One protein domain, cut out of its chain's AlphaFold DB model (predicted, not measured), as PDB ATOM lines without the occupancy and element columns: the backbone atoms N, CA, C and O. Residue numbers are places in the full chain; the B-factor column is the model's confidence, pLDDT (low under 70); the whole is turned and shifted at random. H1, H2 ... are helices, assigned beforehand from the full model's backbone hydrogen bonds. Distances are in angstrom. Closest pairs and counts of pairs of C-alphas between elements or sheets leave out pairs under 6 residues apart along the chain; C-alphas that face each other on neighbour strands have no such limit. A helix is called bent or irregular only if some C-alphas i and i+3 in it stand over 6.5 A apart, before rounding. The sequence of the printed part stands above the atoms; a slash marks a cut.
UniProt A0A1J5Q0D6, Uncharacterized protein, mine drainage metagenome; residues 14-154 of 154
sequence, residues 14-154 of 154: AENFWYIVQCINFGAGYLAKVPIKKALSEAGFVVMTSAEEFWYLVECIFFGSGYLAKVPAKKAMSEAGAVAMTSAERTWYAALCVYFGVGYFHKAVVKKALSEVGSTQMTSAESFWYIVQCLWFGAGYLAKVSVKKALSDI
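This is residues 14 to 154 of the 154 residues of an uncharacterized protein of mine drainage metagenome (UniProt A0A1J5Q0D6). Four helices, H2, H4, H6 and H8, stand in a ring and make the core, each packed on the next at a steep tilt; the other four, H1, H3, H5 and H7, each cross the outside of one ring helix. Outer and ring helices alternate along the chain, each outer helix turning a corner into the ring helix after it. The printed part has 141 residues with eight named helices and no named strand; the class is all helix, with mostly crossed packing. It is compact, with a radius of gyration of the C-alphas of 13.9 A and spans of 38 by 37 by 30 A.

Start with H1, residues 14 to 24, which touches H2, residues 28 to 42, only at the corner, where C-alphas 22 and 29 are closest at 4.5 A. H3, residues 50 to 62, touches H2 about perpendicular at 74 degrees, closest at C-alphas 34 and 52, 5.9 A. H4, residues 65 to 79, touches H2 at a steep tilt of 50 degrees, the same way; C-alphas 35 and 70 are closest at 4.7 A. H5, residues 87 to 100, touches H4 at 71 degrees, only just about perpendicular, closest at C-alphas 71 and 89, 5.9 A. H6, residues 102 to 116, touches H4, closest at C-alphas 72 and 107, 4.8 A. H7, residues 124 to 137, touches H6, closest at C-alphas 108 and 126, 5.2 A. H8, residues 139 to 152, touches H2, closest at C-alphas 33 and 146, 5.0 A; H6, with residues 109 to 113 of H6 alone, closest at C-alphas 109 and 144, 5.5 A; and H1, with residues 142 to 146 of H8 alone, closest at C-alphas 15 and 145, 5.7 A. H2 and H6 are apart, as are H4 and H8. In H1, H3, H6, H7 and H8 every O i to N i+4 pair is within hydrogen-bond range; H2 and H4 have 9 of 11, H5 9 of 10.

Find C-alpha 14 at (-2.686, -46.939, -9.994), where H1 begins. H2 starts at C-alpha 28, (-16.333, -53.812, -17.897), and runs 22.1 A; it is only just irregular, with C-alphas 32 and 35 6.51 A apart. H4 runs 21.9 A and H6 21.4 A. H8 ends at C-alpha 152, (-8.224, -38.181, -20.526).

The C-alphas farthest apart, of Ser 50 and Ser 124, are 38.6 A apart. The printed part has no cut and no long link. Its mean pLDDT is 73.5; 37 residues are under 70, among them 98 to 106 and 135 to 141.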
ATOM      1  N   ALA A  14      -1.692 -46.076 -10.625       77.50
ATOM      2  CA  ALA A  14      -2.686 -46.939  -9.994       77.50
ATOM      3  C   ALA A  14      -4.023 -46.938 -10.756       77.50
ATOM      4  O   ALA A  14      -4.592 -47.999 -10.991       77.50
ATOM      5  N   GLU A  15      -4.505 -45.772 -11.201       78.81
ATOM      6  CA  GLU A  15      -5.737 -45.680 -11.998       78.81
ATOM      7  C   GLU A  15      -5.583 -46.393 -13.352       78.81
ATOM      8  O   GLU A  15      -6.500 -47.090 -13.780       78.81
ATOM      9  N   ASN A  16      -4.418 -46.298 -13.998       77.44
ATOM     10  CA  ASN A  16      -4.135 -47.054 -15.224       77.44
ATOM     11  C   ASN A  16      -4.095 -48.568 -14.982       77.44
ATOM     12  O   ASN A  16      -4.676 -49.323 -15.760       77.44
ATOM     13  N   PHE A  17      -3.449 -49.014 -13.901       81.44
ATOM     14  CA  PHE A  17      -3.406 -50.427 -13.527       81.44
ATOM     15  C   PHE A  17      -4.819 -50.992 -13.325       81.44
ATOM     16  O   PHE A  17      -5.179 -51.997 -13.937       81.44
ATOM     17  N   TRP A  18      -5.653 -50.304 -12.543       77.69
ATOM     18  CA  TRP A  18      -7.030 -50.735 -12.303       77.69
ATOM     19  C   TRP A  18      -7.903 -50.670 -13.557       77.69
ATOM     20  O   TRP A  18      -8.705 -51.576 -13.764       77.69
ATOM     21  N   TYR A  19      -7.705 -49.682 -14.437       73.38
ATOM     22  CA  TYR A  19      -8.404 -49.638 -15.725       73.38
ATOM     23  C   TYR A  19      -8.099 -50.877 -16.574       73.38
ATOM     24  O   TYR A  19      -9.011 -51.496 -17.118       73.38
ATOM     25  N   ILE A  20      -6.825 -51.279 -16.652       77.62
ATOM     26  CA  ILE A  20      -6.406 -52.479 -17.389       77.62
ATOM     27  C   ILE A  20      -7.050 -53.728 -16.778       77.62
ATOM     28  O   ILE A  20      -7.620 -54.536 -17.510       77.62
ATOM     29  N   VAL A  21      -7.043 -53.857 -15.448       78.19
ATOM     30  CA  VAL A  21      -7.699 -54.974 -14.745       78.19
ATOM     31  C   VAL A  21      -9.204 -55.024 -15.043       78.19
ATOM     32  O   VAL A  21      -9.742 -56.095 -15.316       78.19
ATOM     33  N   GLN A  22      -9.893 -53.880 -15.064       72.06
ATOM     34  CA  GLN A  22     -11.319 -53.814 -15.407       72.06
ATOM     35  C   GLN A  22     -11.604 -54.119 -16.881       72.06
ATOM     36  O   GLN A  22     -12.679 -54.616 -17.207       72.06
ATOM     37  N   CYS A  23     -10.678 -53.801 -17.782       78.19
ATOM     38  CA  CYS A  23     -10.790 -54.182 -19.186       78.19
ATOM     39  C   CYS A  23     -10.600 -55.695 -19.370       78.19
ATOM     40  O   CYS A  23     -11.298 -56.292 -20.185       78.19
ATOM     41  N   ILE A  24      -9.719 -56.326 -18.585       76.81
ATOM     42  CA  ILE A  24      -9.526 -57.786 -18.589       76.81
ATOM     43  C   ILE A  24     -10.741 -58.500 -17.982       76.81
ATOM     44  O   ILE A  24     -11.158 -59.543 -18.485       76.81
ATOM     45  N   ASN A  25     -11.362 -57.926 -16.947       67.38
ATOM     46  CA  ASN A  25     -12.581 -58.468 -16.355       67.38
ATOM     47  C   ASN A  25     -13.815 -58.149 -17.221       67.38
ATOM     48  O   ASN A  25     -14.566 -57.211 -16.949       67.38
ATOM     49  N   PHE A  26     -14.005 -58.941 -18.280       61.78
ATOM     50  CA  PHE A  26     -15.175 -58.896 -19.164       61.78
ATOM     51  C   PHE A  26     -15.369 -57.553 -19.901       61.78
ATOM     52  O   PHE A  26     -16.486 -57.174 -20.242       61.78
ATOM     53  N   GLY A  27     -14.297 -56.782 -20.124       64.44
ATOM     54  CA  GLY A  27     -14.396 -55.478 -20.789       64.44
ATOM     55  C   GLY A  27     -15.166 -54.418 -19.994       64.44
ATOM     56  O   GLY A  27     -15.456 -53.349 -20.534       64.44
ATOM     57  N   ALA A  28     -15.476 -54.668 -18.715       68.88
ATOM     58  CA  ALA A  28     -16.333 -53.812 -17.897       68.88
ATOM     59  C   ALA A  28     -15.802 -52.374 -17.786       68.88
ATOM     60  O   ALA A  28     -16.578 -51.419 -17.786       68.88
ATOM     61  N   GLY A  29     -14.477 -52.202 -17.750       66.75
ATOM     62  CA  GLY A  29     -13.842 -50.880 -17.728       66.75
ATOM     63  C   GLY A  29     -14.073 -50.073 -19.010       66.75
ATOM     64  O   GLY A  29     -14.264 -48.855 -18.943       66.75
ATOM     65  N   TYR A  30     -14.085 -50.747 -20.166       71.56
ATOM     66  CA  TYR A  30     -14.347 -50.137 -21.469       71.56
ATOM     67  C   TYR A  30     -15.833 -49.822 -21.639       71.56
ATOM     68  O   TYR A  30     -16.170 -48.689 -21.969       71.56
ATOM     69  N   LEU A  31     -16.713 -50.770 -21.320       76.94
ATOM     70  CA  LEU A  31     -18.165 -50.578 -21.376       76.94
ATOM     71  C   LEU A  31     -18.619 -49.440 -20.445       76.94
ATOM     72  O   LEU A  31     -19.268 -48.498 -20.879       76.94
ATOM     73  N   ALA A  32     -18.125 -49.378 -19.205       75.38
ATOM     74  CA  ALA A  32     -18.441 -48.271 -18.292       75.38
ATOM     75  C   ALA A  32     -17.961 -46.887 -18.785       75.38
ATOM     76  O   ALA A  32     -18.509 -45.855 -18.393       75.38
ATOM     77  N   LYS A  33     -16.937 -46.842 -19.646       81.44
ATOM     78  CA  LYS A  33     -16.414 -45.601 -20.237       81.44
ATOM     79  C   LYS A  33     -17.298 -45.094 -21.384       81.44
ATOM     80  O   LYS A  33     -17.384 -43.880 -21.589       81.44
ATOM     81  N   VAL A  34     -17.958 -45.986 -22.120       83.00
ATOM     82  CA  VAL A  34     -18.708 -45.659 -23.341       83.00
ATOM     83  C   VAL A  34     -19.878 -44.682 -23.084       83.00
ATOM     84  O   VAL A  34     -19.917 -43.643 -23.751       83.00
ATOM     85  N   PRO A  35     -20.767 -44.886 -22.089       81.38
ATOM     86  CA  PRO A  35     -21.838 -43.936 -21.765       81.38
ATOM     87  C   PRO A  35     -21.330 -42.550 -21.359       81.38
ATOM     88  O   PRO A  35     -21.954 -41.532 -21.660       81.38
ATOM     89  N   ILE A  36     -20.175 -42.496 -20.695       79.69
ATOM     90  CA  ILE A  36     -19.560 -41.244 -20.242       79.69
ATOM     91  C   ILE A  36     -19.020 -40.470 -21.443       79.69
ATOM     92  O   ILE A  36     -19.281 -39.274 -21.572       79.69
ATOM     93  N   LYS A  37     -18.333 -41.151 -22.366       80.25
ATOM     94  CA  LYS A  37     -17.911 -40.543 -23.632       80.25
ATOM     95  C   LYS A  37     -19.092 -40.106 -24.487       80.25
ATOM     96  O   LYS A  37     -19.004 -39.053 -25.109       80.25
ATOM     97  N   LYS A  38     -20.216 -40.829 -24.467       82.69
ATOM     98  CA  LYS A  38     -21.438 -40.364 -25.134       82.69
ATOM     99  C   LYS A  38     -21.957 -39.063 -24.528       82.69
ATOM    100  O   LYS A  38     -22.283 -38.148 -25.277       82.69
ATOM    101  N   ALA A  39     -21.981 -38.942 -23.200       78.62
ATOM    102  CA  ALA A  39     -22.364 -37.697 -22.530       78.62
ATOM    103  C   ALA A  39     -21.410 -36.534 -22.868       78.62
ATOM    104  O   ALA A  39     -21.868 -35.426 -23.143       78.62
ATOM    105  N   LEU A  40     -20.099 -36.795 -22.908       77.38
ATOM    106  CA  LEU A  40     -19.084 -35.821 -23.326       77.38
ATOM    107  C   LEU A  40     -19.241 -35.416 -24.796       77.38
ATOM    108  O   LEU A  40     -19.082 -34.244 -25.132       77.38
ATOM    109  N   SER A  41     -19.589 -36.368 -25.659       81.25
ATOM    110  CA  SER A  41     -19.812 -36.137 -27.083       81.25
ATOM    111  C   SER A  41     -21.070 -35.315 -27.346       81.25
ATOM    112  O   SER A  41     -21.024 -34.347 -28.098       81.25
ATOM    113  N   GLU A  42     -22.166 -35.605 -26.640       79.25
ATOM    114  CA  GLU A  42     -23.387 -34.787 -26.680       79.25
ATOM    115  C   GLU A  42     -23.175 -33.365 -26.141       79.25
ATOM    116  O   GLU A  42     -23.918 -32.453 -26.495       79.25
ATOM    117  N   ALA A  43     -22.167 -33.168 -25.292       75.06
ATOM    118  CA  ALA A  43     -21.763 -31.857 -24.804       75.06
ATOM    119  C   ALA A  43     -20.725 -31.159 -25.710       75.06
ATOM    120  O   ALA A  43     -20.304 -30.046 -25.406       75.06
ATOM    121  N   GLY A  44     -20.319 -31.791 -26.816       73.12
ATOM    122  CA  GLY A  44     -19.402 -31.225 -27.805       73.12
ATOM    123  C   GLY A  44     -17.915 -31.311 -27.448       73.12
ATOM    124  O   GLY A  44     -17.112 -30.660 -28.109       73.12
ATOM    125  N   PHE A  45     -17.524 -32.093 -26.434       72.56
ATOM    126  CA  PHE A  45     -16.118 -32.186 -26.008       72.56
ATOM    127  C   PHE A  45     -15.317 -33.271 -26.724       72.56
ATOM    128  O   PHE A  45     -14.104 -33.150 -26.822       72.56
ATOM    129  N   VAL A  46     -15.959 -34.336 -27.209       78.62
ATOM    130  CA  VAL A  46     -15.256 -35.463 -27.837       78.62
ATOM    131  C   VAL A  46     -16.080 -36.061 -28.970       78.62
ATOM    132  O   VAL A  46     -17.308 -36.096 -28.916       78.62
ATOM    133  N   VAL A  47     -15.411 -36.570 -29.998       78.19
ATOM    134  CA  VAL A  47     -16.052 -37.399 -31.022       78.19
ATOM    135  C   VAL A  47     -15.850 -38.857 -30.627       78.19
ATOM    136  O   VAL A  47     -14.727 -39.284 -30.365       78.19
ATOM    137  N   MET A  48     -16.941 -39.615 -30.532       79.12
ATOM    138  CA  MET A  48     -16.850 -41.054 -30.291       79.12
ATOM    139  C   MET A  48     -16.286 -41.763 -31.519       79.12
ATOM    140  O   MET A  48     -16.588 -41.406 -32.655       79.12
ATOM    141  N   THR A  49     -15.483 -42.793 -31.287       85.56
ATOM    142  CA  THR A  49     -15.043 -43.694 -32.357       85.56
ATOM    143  C   THR A  49     -16.167 -44.655 -32.748       85.56
ATOM    144  O   THR A  49     -17.047 -44.960 -31.941       85.56
ATOM    145  N   SER A  50     -16.110 -45.211 -33.964       81.69
ATOM    146  CA  SER A  50     -17.123 -46.156 -34.464       81.69
ATOM    147  C   SER A  50     -17.301 -47.384 -33.562       81.69
ATOM    148  O   SER A  50     -18.408 -47.895 -33.417       81.69
ATOM    149  N   ALA A  51     -16.226 -47.837 -32.908       78.38
ATOM    150  CA  ALA A  51     -16.292 -48.930 -31.941       78.38
ATOM    151  C   ALA A  51     -17.070 -48.530 -30.678       78.38
ATOM    152  O   ALA A  51     -17.851 -49.320 -30.154       78.38
ATOM    153  N   GLU A  52     -16.881 -47.310 -30.176       81.44
ATOM    154  CA  GLU A  52     -17.593 -46.813 -28.994       81.44
ATOM    155  C   GLU A  52     -19.081 -46.591 -29.292       81.44
ATOM    156  O   GLU A  52     -19.920 -46.889 -28.446       81.44
ATOM    157  N   GLU A  53     -19.429 -46.123 -30.494       81.12
ATOM    158  CA  GLU A  53     -20.831 -46.003 -30.915       81.12
ATOM    159  C   GLU A  53     -21.509 -47.369 -31.054       81.12
ATOM    160  O   GLU A  53     -22.639 -47.543 -30.590       81.12
ATOM    161  N   PHE A  54     -20.804 -48.350 -31.625       83.12
ATOM    162  CA  PHE A  54     -21.281 -49.729 -31.716       83.12
ATOM    163  C   PHE A  54     -21.563 -50.318 -30.329       83.12
ATOM    164  O   PHE A  54     -22.660 -50.816 -30.081       83.12
ATOM    165  N   TRP A  55     -20.616 -50.209 -29.393       79.62
ATOM    166  CA  TRP A  55     -20.805 -50.725 -28.034       79.62
ATOM    167  C   TRP A  55     -21.888 -49.973 -27.255       79.62
ATOM    168  O   TRP A  55     -22.654 -50.607 -26.533       79.62
ATOM    169  N   TYR A  56     -22.035 -48.658 -27.456       78.12
ATOM    170  CA  TYR A  56     -23.135 -47.897 -26.858       78.12
ATOM    171  C   TYR A  56     -24.498 -48.409 -27.339       78.12
ATOM    172  O   TYR A  56     -25.426 -48.556 -26.542       78.12
ATOM    173  N   LEU A  57     -24.618 -48.707 -28.635       79.81
ATOM    174  CA  LEU A  57     -25.831 -49.281 -29.211       79.81
ATOM    175  C   LEU A  57     -26.120 -50.666 -28.613       79.81
ATOM    176  O   LEU A  57     -27.246 -50.924 -28.193       79.81
ATOM    177  N   VAL A  58     -25.103 -51.528 -28.515       79.81
ATOM    178  CA  VAL A  58     -25.220 -52.864 -27.908       79.81
ATOM    179  C   VAL A  58     -25.671 -52.771 -26.446       79.81
ATOM    180  O   VAL A  58     -26.607 -53.469 -26.060       79.81
ATOM    181  N   GLU A  59     -25.093 -51.873 -25.645       76.75
ATOM    182  CA  GLU A  59     -25.507 -51.647 -24.251       76.75
ATOM    183  C   GLU A  59     -26.939 -51.115 -24.130       76.75
ATOM    184  O   GLU A  59     -27.671 -51.485 -23.206       76.75
ATOM    185  N   CYS A  60     -27.357 -50.250 -25.054       80.19
ATOM    186  CA  CYS A  60     -28.729 -49.757 -25.092       80.19
ATOM    187  C   CYS A  60     -29.726 -50.866 -25.457       80.19
ATOM    188  O   CYS A  60     -30.809 -50.899 -24.879       80.19
ATOM    189  N   ILE A  61     -29.370 -51.774 -26.374       73.62
ATOM    190  CA  ILE A  61     -30.258 -52.840 -26.865       73.62
ATOM    191  C   ILE A  61     -30.336 -54.024 -25.892       73.62
ATOM    192  O   ILE A  61     -31.432 -54.495 -25.604       73.62
ATOM    193  N   PHE A  62     -29.201 -54.514 -25.385       61.19
ATOM    194  CA  PHE A  62     -29.168 -55.748 -24.587       61.19
ATOM    195  C   PHE A  62     -29.521 -55.547 -23.113       61.19
ATOM    196  O   PHE A  62     -30.085 -56.447 -22.497       61.19
ATOM    197  N   PHE A  63     -29.197 -54.387 -22.538       56.59
ATOM    198  CA  PHE A  63     -29.325 -54.170 -21.094       56.59
ATOM    199  C   PHE A  63     -30.092 -52.895 -20.728       56.59
ATOM    200  O   PHE A  63     -30.320 -52.649 -19.543       56.59
ATOM    201  N   GLY A  64     -30.445 -52.040 -21.703       63.03
ATOM    202  CA  GLY A  64     -30.980 -50.690 -21.450       63.03
ATOM    203  C   GLY A  64     -30.041 -49.800 -20.616       63.03
ATOM    204  O   GLY A  64     -30.375 -48.662 -20.276       63.03
ATOM    205  N   SER A  65     -28.856 -50.310 -20.274       67.25
ATOM    206  CA  SER A  65     -27.962 -49.779 -19.255       67.25
ATOM    207  C   SER A  65     -27.118 -48.643 -19.798       67.25
ATOM    208  O   SER A  65     -26.806 -47.727 -19.045       67.25
ATOM    209  N   GLY A  66     -26.807 -48.648 -21.098       65.38
ATOM    210  CA  GLY A  66     -26.018 -47.591 -21.733       65.38
ATOM    211  C   GLY A  66     -26.689 -46.221 -21.596       65.38
ATOM    212  O   GLY A  66     -26.064 -45.248 -21.170       65.38
ATOM    213  N   TYR A  67     -28.000 -46.150 -21.850       69.94
ATOM    214  CA  TYR A  67     -28.770 -44.916 -21.675       69.94
ATOM    215  C   TYR A  67     -28.885 -44.516 -20.196       69.94
ATOM    216  O   TYR A  67     -28.652 -43.358 -19.845       69.94
ATOM    217  N   LEU A  68     -29.185 -45.470 -19.308       72.88
ATOM    218  CA  LEU A  68     -29.326 -45.204 -17.873       72.88
ATOM    219  C   LEU A  68     -28.001 -44.805 -17.203       72.88
ATOM    220  O   LEU A  68     -28.017 -43.975 -16.300       72.88
ATOM    221  N   ALA A  69     -26.859 -45.321 -17.659       71.62
ATOM    222  CA  ALA A  69     -25.527 -44.939 -17.182       71.62
ATOM    223  C   ALA A  69     -25.083 -43.567 -17.722       71.62
ATOM    224  O   ALA A  69     -24.383 -42.821 -17.031       71.62
ATOM    225  N   LYS A  70     -25.545 -43.183 -18.923       81.19
ATOM    226  CA  LYS A  70     -25.320 -41.843 -19.494       81.19
ATOM    227  C   LYS A  70     -26.009 -40.751 -18.670       81.19
ATOM    228  O   LYS A  70     -25.469 -39.657 -18.504       81.19
ATOM    229  N   VAL A  71     -27.204 -41.028 -18.149       80.88
ATOM    230  CA  VAL A  71     -28.064 -40.037 -17.479       80.88
ATOM    231  C   VAL A  71     -27.396 -39.378 -16.250       80.88
ATOM    232  O   VAL A  71     -27.362 -38.144 -16.204       80.88
ATOM    233  N   PRO A  72     -26.804 -40.113 -15.284       78.19
ATOM    234  CA  PRO A  72     -26.049 -39.521 -14.176       78.19
ATOM    235  C   PRO A  72     -24.834 -38.705 -14.625       78.19
ATOM    236  O   PRO A  72     -24.568 -37.645 -14.054       78.19
ATOM    237  N   ALA A  73     -24.118 -39.162 -15.661       77.00
ATOM    238  CA  ALA A  73     -22.968 -38.441 -16.199       77.00
ATOM    239  C   ALA A  73     -23.395 -37.097 -16.802       77.00
ATOM    240  O   ALA A  73     -22.847 -36.047 -16.460       77.00
ATOM    241  N   LYS A  74     -24.462 -37.103 -17.604       79.44
ATOM    242  CA  LYS A  74     -25.048 -35.889 -18.174       79.44
ATOM    243  C   LYS A  74     -25.629 -34.966 -17.103       79.44
ATOM    244  O   LYS A  74     -25.514 -33.751 -17.228       79.44
ATOM    245  N   LYS A  75     -26.188 -35.509 -16.014       79.56
ATOM    246  CA  LYS A  75     -26.630 -34.712 -14.857       79.56
ATOM    247  C   LYS A  75     -25.465 -34.006 -14.169       79.56
ATOM    248  O   LYS A  75     -25.578 -32.816 -13.890       79.56
ATOM    249  N   ALA A  76     -24.357 -34.706 -13.926       75.19
ATOM    250  CA  ALA A  76     -23.151 -34.112 -13.346       75.19
ATOM    251  C   ALA A  76     -22.585 -32.993 -14.238       75.19
ATOM    252  O   ALA A  76     -22.268 -31.913 -13.746       75.19
ATOM    253  N   MET A  77     -22.543 -33.219 -15.552       74.25
ATOM    254  CA  MET A  77     -22.122 -32.212 -16.529       74.25
ATOM    255  C   MET A  77     -23.098 -31.035 -16.632       74.25
ATOM    256  O   MET A  77     -22.677 -29.893 -16.786       74.25
ATOM    257  N   SER A  78     -24.400 -31.288 -16.512       79.56
ATOM    258  CA  SER A  78     -25.424 -30.243 -16.515       79.56
ATOM    259  C   SER A  78     -25.323 -29.334 -15.298       79.56
ATOM    260  O   SER A  78     -25.429 -28.118 -15.432       79.56
ATOM    261  N   GLU A  79     -25.025 -29.897 -14.127       75.81
ATOM    262  CA  GLU A  79     -24.726 -29.114 -12.923       75.81
ATOM    263  C   GLU A  79     -23.404 -28.344 -13.023       75.81
ATOM    264  O   GLU A  79     -23.265 -27.303 -12.392       75.81
ATOM    265  N   ALA A  80     -22.460 -28.808 -13.847       69.56
ATOM    266  CA  ALA A  80     -21.260 -28.054 -14.205       69.56
ATOM    267  C   ALA A  80     -21.508 -27.001 -15.311       69.56
ATOM    268  O   ALA A  80     -20.578 -26.310 -15.714       69.56
ATOM    269  N   GLY A  81     -22.739 -26.869 -15.822       69.06
ATOM    270  CA  GLY A  81     -23.093 -25.924 -16.888       69.06
ATOM    271  C   GLY A  81     -22.654 -26.349 -18.294       69.06
ATOM    272  O   GLY A  81     -22.742 -25.553 -19.224       69.06
ATOM    273  N   ALA A  82     -22.195 -27.589 -18.466       70.31
ATOM    274  CA  ALA A  82     -21.597 -28.074 -19.706       70.31
ATOM    275  C   ALA A  82     -22.622 -28.590 -20.734       70.31
ATOM    276  O   ALA A  82     -22.352 -28.576 -21.930       70.31
ATOM    277  N   VAL A  83     -23.796 -29.058 -20.293       77.50
ATOM    278  CA  VAL A  83     -24.840 -29.589 -21.191       77.50
ATOM    279  C   VAL A  83     -26.231 -29.488 -20.565       77.50
ATOM    280  O   VAL A  83     -26.399 -29.662 -19.360       77.50
ATOM    281  N   ALA A  84     -27.266 -29.227 -21.361       76.56
ATOM    282  CA  ALA A  84     -28.643 -29.271 -20.874       76.56
ATOM    283  C   ALA A  84     -29.175 -30.715 -20.874       76.56
ATOM    284  O   ALA A  84     -29.010 -31.454 -21.845       76.56
ATOM    285  N   MET A  85     -29.853 -31.117 -19.797       77.56
ATOM    286  CA  MET A  85     -30.615 -32.370 -19.787       77.56
ATOM    287  C   MET A  85     -31.995 -32.188 -20.412       77.56
ATOM    288  O   MET A  85     -32.716 -31.243 -20.059       77.56
ATOM    289  N   THR A  86     -32.390 -33.153 -21.241       84.50
ATOM    290  CA  THR A  86     -33.756 -33.270 -21.769       84.50
ATOM    291  C   THR A  86     -34.749 -33.662 -20.666       84.50
ATOM    292  O   THR A  86     -34.364 -34.135 -19.592       84.50
ATOM    293  N   SER A  87     -36.046 -33.465 -20.914       78.50
ATOM    294  CA  SER A  87     -37.123 -33.844 -19.986       78.50
ATOM    295  C   SER A  87     -37.126 -35.348 -19.690       78.50
ATOM    296  O   SER A  87     -37.204 -35.731 -18.526       78.50
ATOM    297  N   ALA A  88     -36.938 -36.189 -20.711       77.00
ATOM    298  CA  ALA A  88     -36.850 -37.641 -20.555       77.00
ATOM    299  C   ALA A  88     -35.683 -38.063 -19.644       77.00
ATOM    300  O   ALA A  88     -35.855 -38.887 -18.749       77.00
ATOM    301  N   GLU A  89     -34.505 -37.452 -19.809       78.44
ATOM    302  CA  GLU A  89     -33.328 -37.764 -18.988       78.44
ATOM    303  C   GLU A  89     -33.521 -37.351 -17.521       78.44
ATOM    304  O   GLU A  89     -33.013 -38.021 -16.625       78.44
ATOM    305  N   ARG A  90     -34.278 -36.278 -17.244       77.50
ATOM    306  CA  ARG A  90     -34.625 -35.888 -15.862       77.50
ATOM    307  C   ARG A  90     -35.566 -36.896 -15.213       77.50
ATOM    308  O   ARG A  90     -35.348 -37.251 -14.057       77.50
ATOM    309  N   THR A  91     -36.564 -37.374 -15.953       79.94
ATOM    310  CA  THR A  91     -37.501 -38.400 -15.474       79.94
ATOM    311  C   THR A  91     -36.774 -39.707 -15.176       79.94
ATOM    312  O   THR A  91     -36.944 -40.267 -14.095       79.94
ATOM    313  N   TRP A  92     -35.888 -40.152 -16.069       76.81
ATOM    314  CA  TRP A  92     -35.069 -41.344 -15.833       76.81
ATOM    315  C   TRP A  92     -34.069 -41.166 -14.694       76.81
ATOM    316  O   TRP A  92     -33.868 -42.094 -13.916       76.81
ATOM    317  N   TYR A  93     -33.479 -39.977 -14.535       71.00
ATOM    318  CA  TYR A  93     -32.622 -39.688 -13.385       71.00
ATOM    319  C   TYR A  93     -33.404 -39.792 -12.068       71.00
ATOM    320  O   TYR A  93     -32.921 -40.402 -11.115       71.00
ATOM    321  N   ALA A  94     -34.620 -39.240 -12.021       74.06
ATOM    322  CA  ALA A  94     -35.496 -39.346 -10.858       74.06
ATOM    323  C   ALA A  94     -35.881 -40.808 -10.580       74.06
ATOM    324  O   ALA A  94     -35.752 -41.260  -9.445       74.06
ATOM    325  N   ALA A  95     -36.245 -41.571 -11.614       75.06
ATOM    326  CA  ALA A  95     -36.526 -42.999 -11.493       75.06
ATOM    327  C   ALA A  95     -35.313 -43.779 -10.952       75.06
ATOM    328  O   ALA A  95     -35.459 -44.549 -10.010       75.06
ATOM    329  N   LEU A  96     -34.099 -43.520 -11.452       70.69
ATOM    330  CA  LEU A  96     -32.857 -44.139 -10.964       70.69
ATOM    331  C   LEU A  96     -32.516 -43.764  -9.515       70.69
ATOM    332  O   LEU A  96     -31.914 -44.562  -8.794       70.69
ATOM    333  N   CYS A  97     -32.868 -42.552  -9.087       71.75
ATOM    334  CA  CYS A  97     -32.712 -42.141  -7.694       71.75
ATOM    335  C   CYS A  97     -33.718 -42.858  -6.783       71.75
ATOM    336  O   CYS A  97     -33.334 -43.288  -5.701       71.75
ATOM    337  N   VAL A  98     -34.967 -43.020  -7.228       67.19
ATOM    338  CA  VAL A  98     -36.060 -43.598  -6.429       67.19
ATOM    339  C   VAL A  98     -36.005 -45.128  -6.368       67.19
ATOM    340  O   VAL A  98     -36.213 -45.691  -5.301       67.19
ATOM    341  N   TYR A  99     -35.707 -45.812  -7.477       56.72
ATOM    342  CA  TYR A  99     -35.787 -47.279  -7.544       56.72
ATOM    343  C   TYR A  99     -34.565 -48.000  -6.957       56.72
ATOM    344  O   TYR A  99     -34.691 -49.132  -6.507       56.72
ATOM    345  N   PHE A 100     -33.384 -47.370  -6.959       54.41
ATOM    346  CA  PHE A 100     -32.145 -48.031  -6.526       54.41
ATOM    347  C   PHE A 100     -31.159 -47.122  -5.767       54.41
ATOM    348  O   PHE A 100     -30.113 -47.601  -5.334       54.41
ATOM    349  N   GLY A 101     -31.387 -45.804  -5.661       59.16
ATOM    350  CA  GLY A 101     -30.371 -44.837  -5.192       59.16
ATOM    351  C   GLY A 101     -29.142 -44.704  -6.115       59.16
ATOM    352  O   GLY A 101     -28.368 -43.750  -6.008       59.16
ATOM    353  N   VAL A 102     -28.981 -45.625  -7.073       62.34
ATOM    354  CA  VAL A 102     -27.836 -45.790  -7.981       62.34
ATOM    355  C   VAL A 102     -27.602 -44.557  -8.851       62.34
ATOM    356  O   VAL A 102     -26.451 -44.236  -9.138       62.34
ATOM    357  N   GLY A 103     -28.652 -43.813  -9.213       60.16
ATOM    358  CA  GLY A 103     -28.510 -42.572  -9.984       60.16
ATOM    359  C   GLY A 103     -27.695 -41.493  -9.257       60.16
ATOM    360  O   GLY A 103     -26.804 -40.883  -9.850       60.16
ATOM    361  N   TYR A 104     -27.950 -41.299  -7.958       62.97
ATOM    362  CA  TYR A 104     -27.235 -40.323  -7.128       62.97
ATOM    363  C   TYR A 104     -25.793 -40.766  -6.854       62.97
ATOM    364  O   TYR A 104     -24.849 -39.979  -6.927       62.97
ATOM    365  N   PHE A 105     -25.622 -42.061  -6.623       68.44
ATOM    366  CA  PHE A 105     -24.339 -42.718  -6.432       68.44
ATOM    367  C   PHE A 105     -23.410 -42.609  -7.653       68.44
ATOM    368  O   PHE A 105     -22.269 -42.166  -7.528       68.44
ATOM    369  N   HIS A 106     -23.905 -42.924  -8.852       66.62
ATOM    370  CA  HIS A 106     -23.130 -42.759 -10.087       66.62
ATOM    371  C   HIS A 106     -22.780 -41.290 -10.342       66.62
ATOM    372  O   HIS A 106     -21.662 -40.969 -10.746       66.62
ATOM    373  N   LYS A 107     -23.713 -40.375 -10.054       77.19
ATOM    374  CA  LYS A 107     -23.466 -38.934 -10.155       77.19
ATOM    375  C   LYS A 107     -22.331 -38.490  -9.225       77.19
ATOM    376  O   LYS A 107     -21.488 -37.706  -9.659       77.19
ATOM    377  N   ALA A 108     -22.281 -38.980  -7.985       76.00
ATOM    378  CA  ALA A 108     -21.225 -38.635  -7.032       76.00
ATOM    379  C   ALA A 108     -19.833 -39.051  -7.540       76.00
ATOM    380  O   ALA A 108     -18.891 -38.263  -7.460       76.00
ATOM    381  N   VAL A 109     -19.719 -40.238  -8.145       76.81
ATOM    382  CA  VAL A 109     -18.475 -40.719  -8.771       76.81
ATOM    383  C   VAL A 109     -18.051 -39.831  -9.945       76.81
ATOM    384  O   VAL A 109     -16.891 -39.418 -10.021       76.81
ATOM    385  N   VAL A 110     -18.984 -39.485 -10.840       70.75
ATOM    386  CA  VAL A 110     -18.690 -38.613 -11.990       70.75
ATOM    387  C   VAL A 110     -18.279 -37.218 -11.521       70.75
ATOM    388  O   VAL A 110     -17.289 -36.668 -12.000       70.75
ATOM    389  N   LYS A 111     -18.982 -36.653 -10.535       75.75
ATOM    390  CA  LYS A 111     -18.612 -35.366  -9.937       75.75
ATOM    391  C   LYS A 111     -17.264 -35.404  -9.240       75.75
ATOM    392  O   LYS A 111     -16.536 -34.422  -9.331       75.75
ATOM    393  N   LYS A 112     -16.903 -36.508  -8.580       79.31
ATOM    394  CA  LYS A 112     -15.566 -36.659  -7.998       79.31
ATOM    395  C   LYS A 112     -14.492 -36.594  -9.078       79.31
ATOM    396  O   LYS A 112     -13.515 -35.869  -8.911       79.31
ATOM    397  N   ALA A 113     -14.689 -37.299 -10.192       72.00
ATOM    398  CA  ALA A 113     -13.770 -37.248 -11.324       72.00
ATOM    399  C   ALA A 113     -13.675 -35.834 -11.926       72.00
ATOM    400  O   ALA A 113     -12.572 -35.342 -12.132       72.00
ATOM    401  N   LEU A 114     -14.808 -35.154 -12.131       71.12
ATOM    402  CA  LEU A 114     -14.846 -33.772 -12.630       71.12
ATOM    403  C   LEU A 114     -14.226 -32.767 -11.648       71.12
ATOM    404  O   LEU A 114     -13.583 -31.809 -12.069       71.12
ATOM    405  N   SER A 115     -14.391 -32.984 -10.344       76.38
ATOM    406  CA  SER A 115     -13.819 -32.135  -9.297       76.38
ATOM    407  C   SER A 115     -12.303 -32.238  -9.231       76.38
ATOM    408  O   SER A 115     -11.628 -31.224  -9.084       76.38
ATOM    409  N   GLU A 116     -11.748 -33.430  -9.445       72.00
ATOM    410  CA  GLU A 116     -10.296 -33.615  -9.542       72.00
ATOM    411  C   GLU A 116      -9.686 -33.005 -10.811       72.00
ATOM    412  O   GLU A 116      -8.483 -32.764 -10.852       72.00
ATOM    413  N   VAL A 117     -10.506 -32.726 -11.824       68.44
ATOM    414  CA  VAL A 117     -10.110 -31.995 -13.040       68.44
ATOM    415  C   VAL A 117     -10.387 -30.486 -12.906       68.44
ATOM    416  O   VAL A 117     -10.054 -29.703 -13.790       68.44
ATOM    417  N   GLY A 118     -10.950 -30.044 -11.776       65.31
ATOM    418  CA  GLY A 118     -11.232 -28.635 -11.492       65.31
ATOM    419  C   GLY A 118     -12.510 -28.093 -12.140       65.31
ATOM    420  O   GLY A 118     -12.746 -26.889 -12.092       65.31
ATOM    421  N   SER A 119     -13.355 -28.947 -12.727       63.78
ATOM    422  CA  SER A 119     -14.563 -28.518 -13.454       63.78
ATOM    423  C   SER A 119     -15.785 -28.292 -12.558       63.78
ATOM    424  O   SER A 119     -16.740 -27.641 -12.973       63.78
ATOM    425  N   THR A 120     -15.806 -28.846 -11.343       69.44
ATOM    426  CA  THR A 120     -16.918 -28.671 -10.393       69.44
ATOM    427  C   THR A 120     -16.471 -28.915  -8.950       69.44
ATOM    428  O   THR A 120     -15.430 -29.520  -8.706       69.44
ATOM    429  N   GLN A 121     -17.248 -28.453  -7.975       70.69
ATOM    430  CA  GLN A 121     -17.027 -28.741  -6.556       70.69
ATOM    431  C   GLN A 121     -18.033 -29.799  -6.095       70.69
ATOM    432  O   GLN A 121     -19.212 -29.758  -6.459       70.69
ATOM    433  N   MET A 122     -17.570 -30.767  -5.304       71.31
ATOM    434  CA  MET A 122     -18.465 -31.733  -4.668       71.31
ATOM    435  C   MET A 122     -19.129 -31.120  -3.442       71.31
ATOM    436  O   MET A 122     -18.497 -30.401  -2.673       71.31
ATOM    437  N   THR A 123     -20.388 -31.476  -3.211       80.31
ATOM    438  CA  THR A 123     -21.036 -31.194  -1.926       80.31
ATOM    439  C   THR A 123     -20.568 -32.182  -0.846       80.31
ATOM    440  O   THR A 123     -20.074 -33.277  -1.146       80.31
ATOM    441  N   SER A 124     -20.746 -31.825   0.432       75.31
ATOM    442  CA  SER A 124     -20.382 -32.690   1.568       75.31
ATOM    443  C   SER A 124     -21.132 -34.026   1.554       75.31
ATOM    444  O   SER A 124     -20.544 -35.065   1.846       75.31
ATOM    445  N   ALA A 125     -22.403 -34.022   1.140       74.25
ATOM    446  CA  ALA A 125     -23.208 -35.236   1.000       74.25
ATOM    447  C   ALA A 125     -22.667 -36.161  -0.104       74.25
ATOM    448  O   ALA A 125     -22.526 -37.363   0.107       74.25
ATOM    449  N   GLU A 126     -22.301 -35.610  -1.264       75.00
ATOM    450  CA  GLU A 126     -21.735 -36.390  -2.376       75.00
ATOM    451  C   GLU A 126     -20.372 -36.995  -2.000       75.00
ATOM    452  O   GLU A 126     -20.068 -38.125  -2.383       75.00
ATOM    453  N   SER A 127     -19.565 -36.272  -1.217       74.25
ATOM    454  CA  SER A 127     -18.260 -36.753  -0.745       74.25
ATOM    455  C   SER A 127     -18.399 -37.903   0.254       74.25
ATOM    456  O   SER A 127     -17.694 -38.904   0.135       74.25
ATOM    457  N   PHE A 128     -19.340 -37.790   1.197       76.31
ATOM    458  CA  PHE A 128     -19.655 -38.853   2.153       76.31
ATOM    459  C   PHE A 128     -20.084 -40.139   1.439       76.31
ATOM    460  O   PHE A 128     -19.511 -41.203   1.672       76.31
ATOM    461  N   TRP A 129     -21.030 -40.041   0.501       71.00
ATOM    462  CA  TRP A 129     -21.513 -41.210  -0.230       71.00
ATOM    463  C   TRP A 129     -20.453 -41.833  -1.140       71.00
ATOM    464  O   TRP A 129     -20.379 -43.057  -1.217       71.00
ATOM    465  N   TYR A 130     -19.586 -41.031  -1.765       67.94
ATOM    466  CA  TYR A 130     -18.442 -41.555  -2.514       67.94
ATOM    467  C   TYR A 130     -17.510 -42.391  -1.617       67.94
ATOM    468  O   TYR A 130     -17.102 -43.488  -1.999       67.94
ATOM    469  N   ILE A 131     -17.216 -41.918  -0.401       72.19
ATOM    470  CA  ILE A 131     -16.379 -42.648   0.566       72.19
ATOM    471  C   ILE A 131     -17.050 -43.960   0.988       72.19
ATOM    472  O   ILE A 131     -16.400 -45.006   0.988       72.19
ATOM    473  N   VAL A 132     -18.353 -43.930   1.278       74.19
ATOM    474  CA  VAL A 132     -19.132 -45.135   1.610       74.19
ATOM    475  C   VAL A 132     -19.082 -46.157   0.467       74.19
ATOM    476  O   VAL A 132     -18.873 -47.343   0.714       74.19
ATOM    477  N   GLN A 133     -19.181 -45.720  -0.791       69.88
ATOM    478  CA  GLN A 133     -19.063 -46.614  -1.949       69.88
ATOM    479  C   GLN A 133     -17.666 -47.205  -2.136       69.88
ATOM    480  O   GLN A 133     -17.534 -48.361  -2.550       69.88
ATOM    481  N   CYS A 134     -16.622 -46.426  -1.857       72.25
ATOM    482  CA  CYS A 134     -15.254 -46.930  -1.872       72.25
ATOM    483  C   CYS A 134     -15.042 -47.999  -0.791       72.25
ATOM    484  O   CYS A 134     -14.419 -49.015  -1.086       72.25
ATOM    485  N   LEU A 135     -15.589 -47.800   0.414       68.88
ATOM    486  CA  LEU A 135     -15.418 -48.709   1.554       68.88
ATOM    487  C   LEU A 135     -16.262 -49.986   1.457       68.88
ATOM    488  O   LEU A 135     -15.783 -51.052   1.825       68.88
ATOM    489  N   TRP A 136     -17.503 -49.894   0.973       52.16
ATOM    490  CA  TRP A 136     -18.433 -51.028   0.983       52.16
ATOM    491  C   TRP A 136     -18.278 -51.958  -0.232       52.16
ATOM    492  O   TRP A 136     -18.528 -53.153  -0.119       52.16
ATOM    493  N   PHE A 137     -17.862 -51.441  -1.398       55.88
ATOM    494  CA  PHE A 137     -17.813 -52.235  -2.639       55.88
ATOM    495  C   PHE A 137     -16.507 -52.119  -3.441       55.88
ATOM    496  O   PHE A 137     -16.366 -52.828  -4.434       55.88
ATOM    497  N   GLY A 138     -15.592 -51.187  -3.136       57.75
ATOM    498  CA  GLY A 138     -14.449 -50.853  -4.014       57.75
ATOM    499  C   GLY A 138     -14.843 -50.282  -5.397       57.75
ATOM    500  O   GLY A 138     -14.030 -49.666  -6.088       57.75
ATOM    501  N   ALA A 139     -16.117 -50.406  -5.776       63.09
ATOM    502  CA  ALA A 139     -16.695 -50.033  -7.057       63.09
ATOM    503  C   ALA A 139     -16.687 -48.521  -7.310       63.09
ATOM    504  O   ALA A 139     -16.592 -48.104  -8.461       63.09
ATOM    505  N   GLY A 140     -16.736 -47.690  -6.262       60.44
ATOM    506  CA  GLY A 140     -16.685 -46.229  -6.407       60.44
ATOM    507  C   GLY A 140     -15.370 -45.738  -7.024       60.44
ATOM    508  O   GLY A 140     -15.380 -44.897  -7.924       60.44
ATOM    509  N   TYR A 141     -14.239 -46.317  -6.605       64.69
ATOM    510  CA  TYR A 141     -12.923 -45.993  -7.169       64.69
ATOM    511  C   TYR A 141     -12.784 -46.532  -8.598       64.69
ATOM    512  O   TYR A 141     -12.343 -45.824  -9.498       64.69
ATOM    513  N   LEU A 142     -13.238 -47.762  -8.827       71.31
ATOM    514  CA  LEU A 142     -13.210 -48.413 -10.136       71.31
ATOM    515  C   LEU A 142     -14.093 -47.702 -11.181       71.31
ATOM    516  O   LEU A 142     -13.686 -47.525 -12.327       71.31
ATOM    517  N   ALA A 143     -15.272 -47.218 -10.796       69.69
ATOM    518  CA  ALA A 143     -16.121 -46.417 -11.675       69.69
ATOM    519  C   ALA A 143     -15.500 -45.037 -11.956       69.69
ATOM    520  O   ALA A 143     -15.535 -44.560 -13.092       69.69
ATOM    521  N   LYS A 144     -14.853 -44.417 -10.957       79.56
ATOM    522  CA  LYS A 144     -14.115 -43.155 -11.135       79.56
ATOM    523  C   LYS A 144     -13.004 -43.296 -12.180       79.56
ATOM    524  O   LYS A 144     -12.806 -42.381 -12.980       79.56
ATOM    525  N   VAL A 145     -12.291 -44.422 -12.184       78.81
ATOM    526  CA  VAL A 145     -11.209 -44.710 -13.138       78.81
ATOM    527  C   VAL A 145     -11.717 -44.663 -14.585       78.81
ATOM    528  O   VAL A 145     -11.122 -43.965 -15.408       78.81
ATOM    529  N   SER A 146     -12.852 -45.302 -14.890       78.62
ATOM    530  CA  SER A 146     -13.469 -45.245 -16.228       78.62
ATOM    531  C   SER A 146     -13.892 -43.826 -16.627       78.62
ATOM    532  O   SER A 146     -13.698 -43.433 -17.780       78.62
ATOM    533  N   VAL A 147     -14.401 -43.024 -15.681       74.81
ATOM    534  CA  VAL A 147     -14.755 -41.611 -15.926       74.81
ATOM    535  C   VAL A 147     -13.517 -40.784 -16.251       74.81
ATOM    536  O   VAL A 147     -13.499 -40.051 -17.238       74.81
ATOM    537  N   LYS A 148     -12.455 -40.916 -15.455       76.38
ATOM    538  CA  LYS A 148     -11.193 -40.222 -15.720       76.38
ATOM    539  C   LYS A 148     -10.565 -40.649 -17.035       76.38
ATOM    540  O   LYS A 148     -10.015 -39.796 -17.723       76.38
ATOM    541  N   LYS A 149     -10.686 -41.924 -17.412       80.75
ATOM    542  CA  LYS A 149     -10.222 -42.391 -18.718       80.75
ATOM    543  C   LYS A 149     -11.012 -41.759 -19.863       80.75
ATOM    544  O   LYS A 149     -10.422 -41.390 -20.874       80.75
ATOM    545  N   ALA A 150     -12.329 -41.604 -19.716       73.88
ATOM    546  CA  ALA A 150     -13.147 -40.881 -20.690       73.88
ATOM    547  C   ALA A 150     -12.704 -39.414 -20.828       73.88
ATOM    548  O   ALA A 150     -12.600 -38.921 -21.945       73.88
ATOM    549  N   LEU A 151     -12.396 -38.753 -19.707       73.94
ATOM    550  CA  LEU A 151     -11.918 -37.368 -19.680       73.94
ATOM    551  C   LEU A 151     -10.479 -37.209 -20.204       73.94
ATOM    552  O   LEU A 151     -10.165 -36.183 -20.790       73.94
ATOM    553  N   SER A 152      -9.604 -38.201 -20.007       76.88
ATOM    554  CA  SER A 152      -8.224 -38.181 -20.526       76.88
ATOM    555  C   SER A 152      -8.129 -38.367 -22.037       76.88
ATOM    556  O   SER A 152      -7.071 -38.138 -22.611       76.88
ATOM    557  N   ASP A 153      -9.205 -38.858 -22.647       70.31
ATOM    558  CA  ASP A 153      -9.306 -39.088 -24.086       70.31
ATOM    559  C   ASP A 153      -9.911 -37.883 -24.842       70.31
ATOM    560  O   ASP A 153     -10.106 -37.981 -26.053       70.31
ATOM    561  N   ILE A 154     -10.247 -36.798 -24.129       66.94
ATOM    562  CA  ILE A 154     -10.571 -35.477 -24.694       66.94
ATOM    563  C   ILE A 154      -9.267 -34.805 -25.130       66.94
ATOM    564  O   ILE A 154      -9.231 -34.277 -26.260       66.94
TER     565      ILE A 154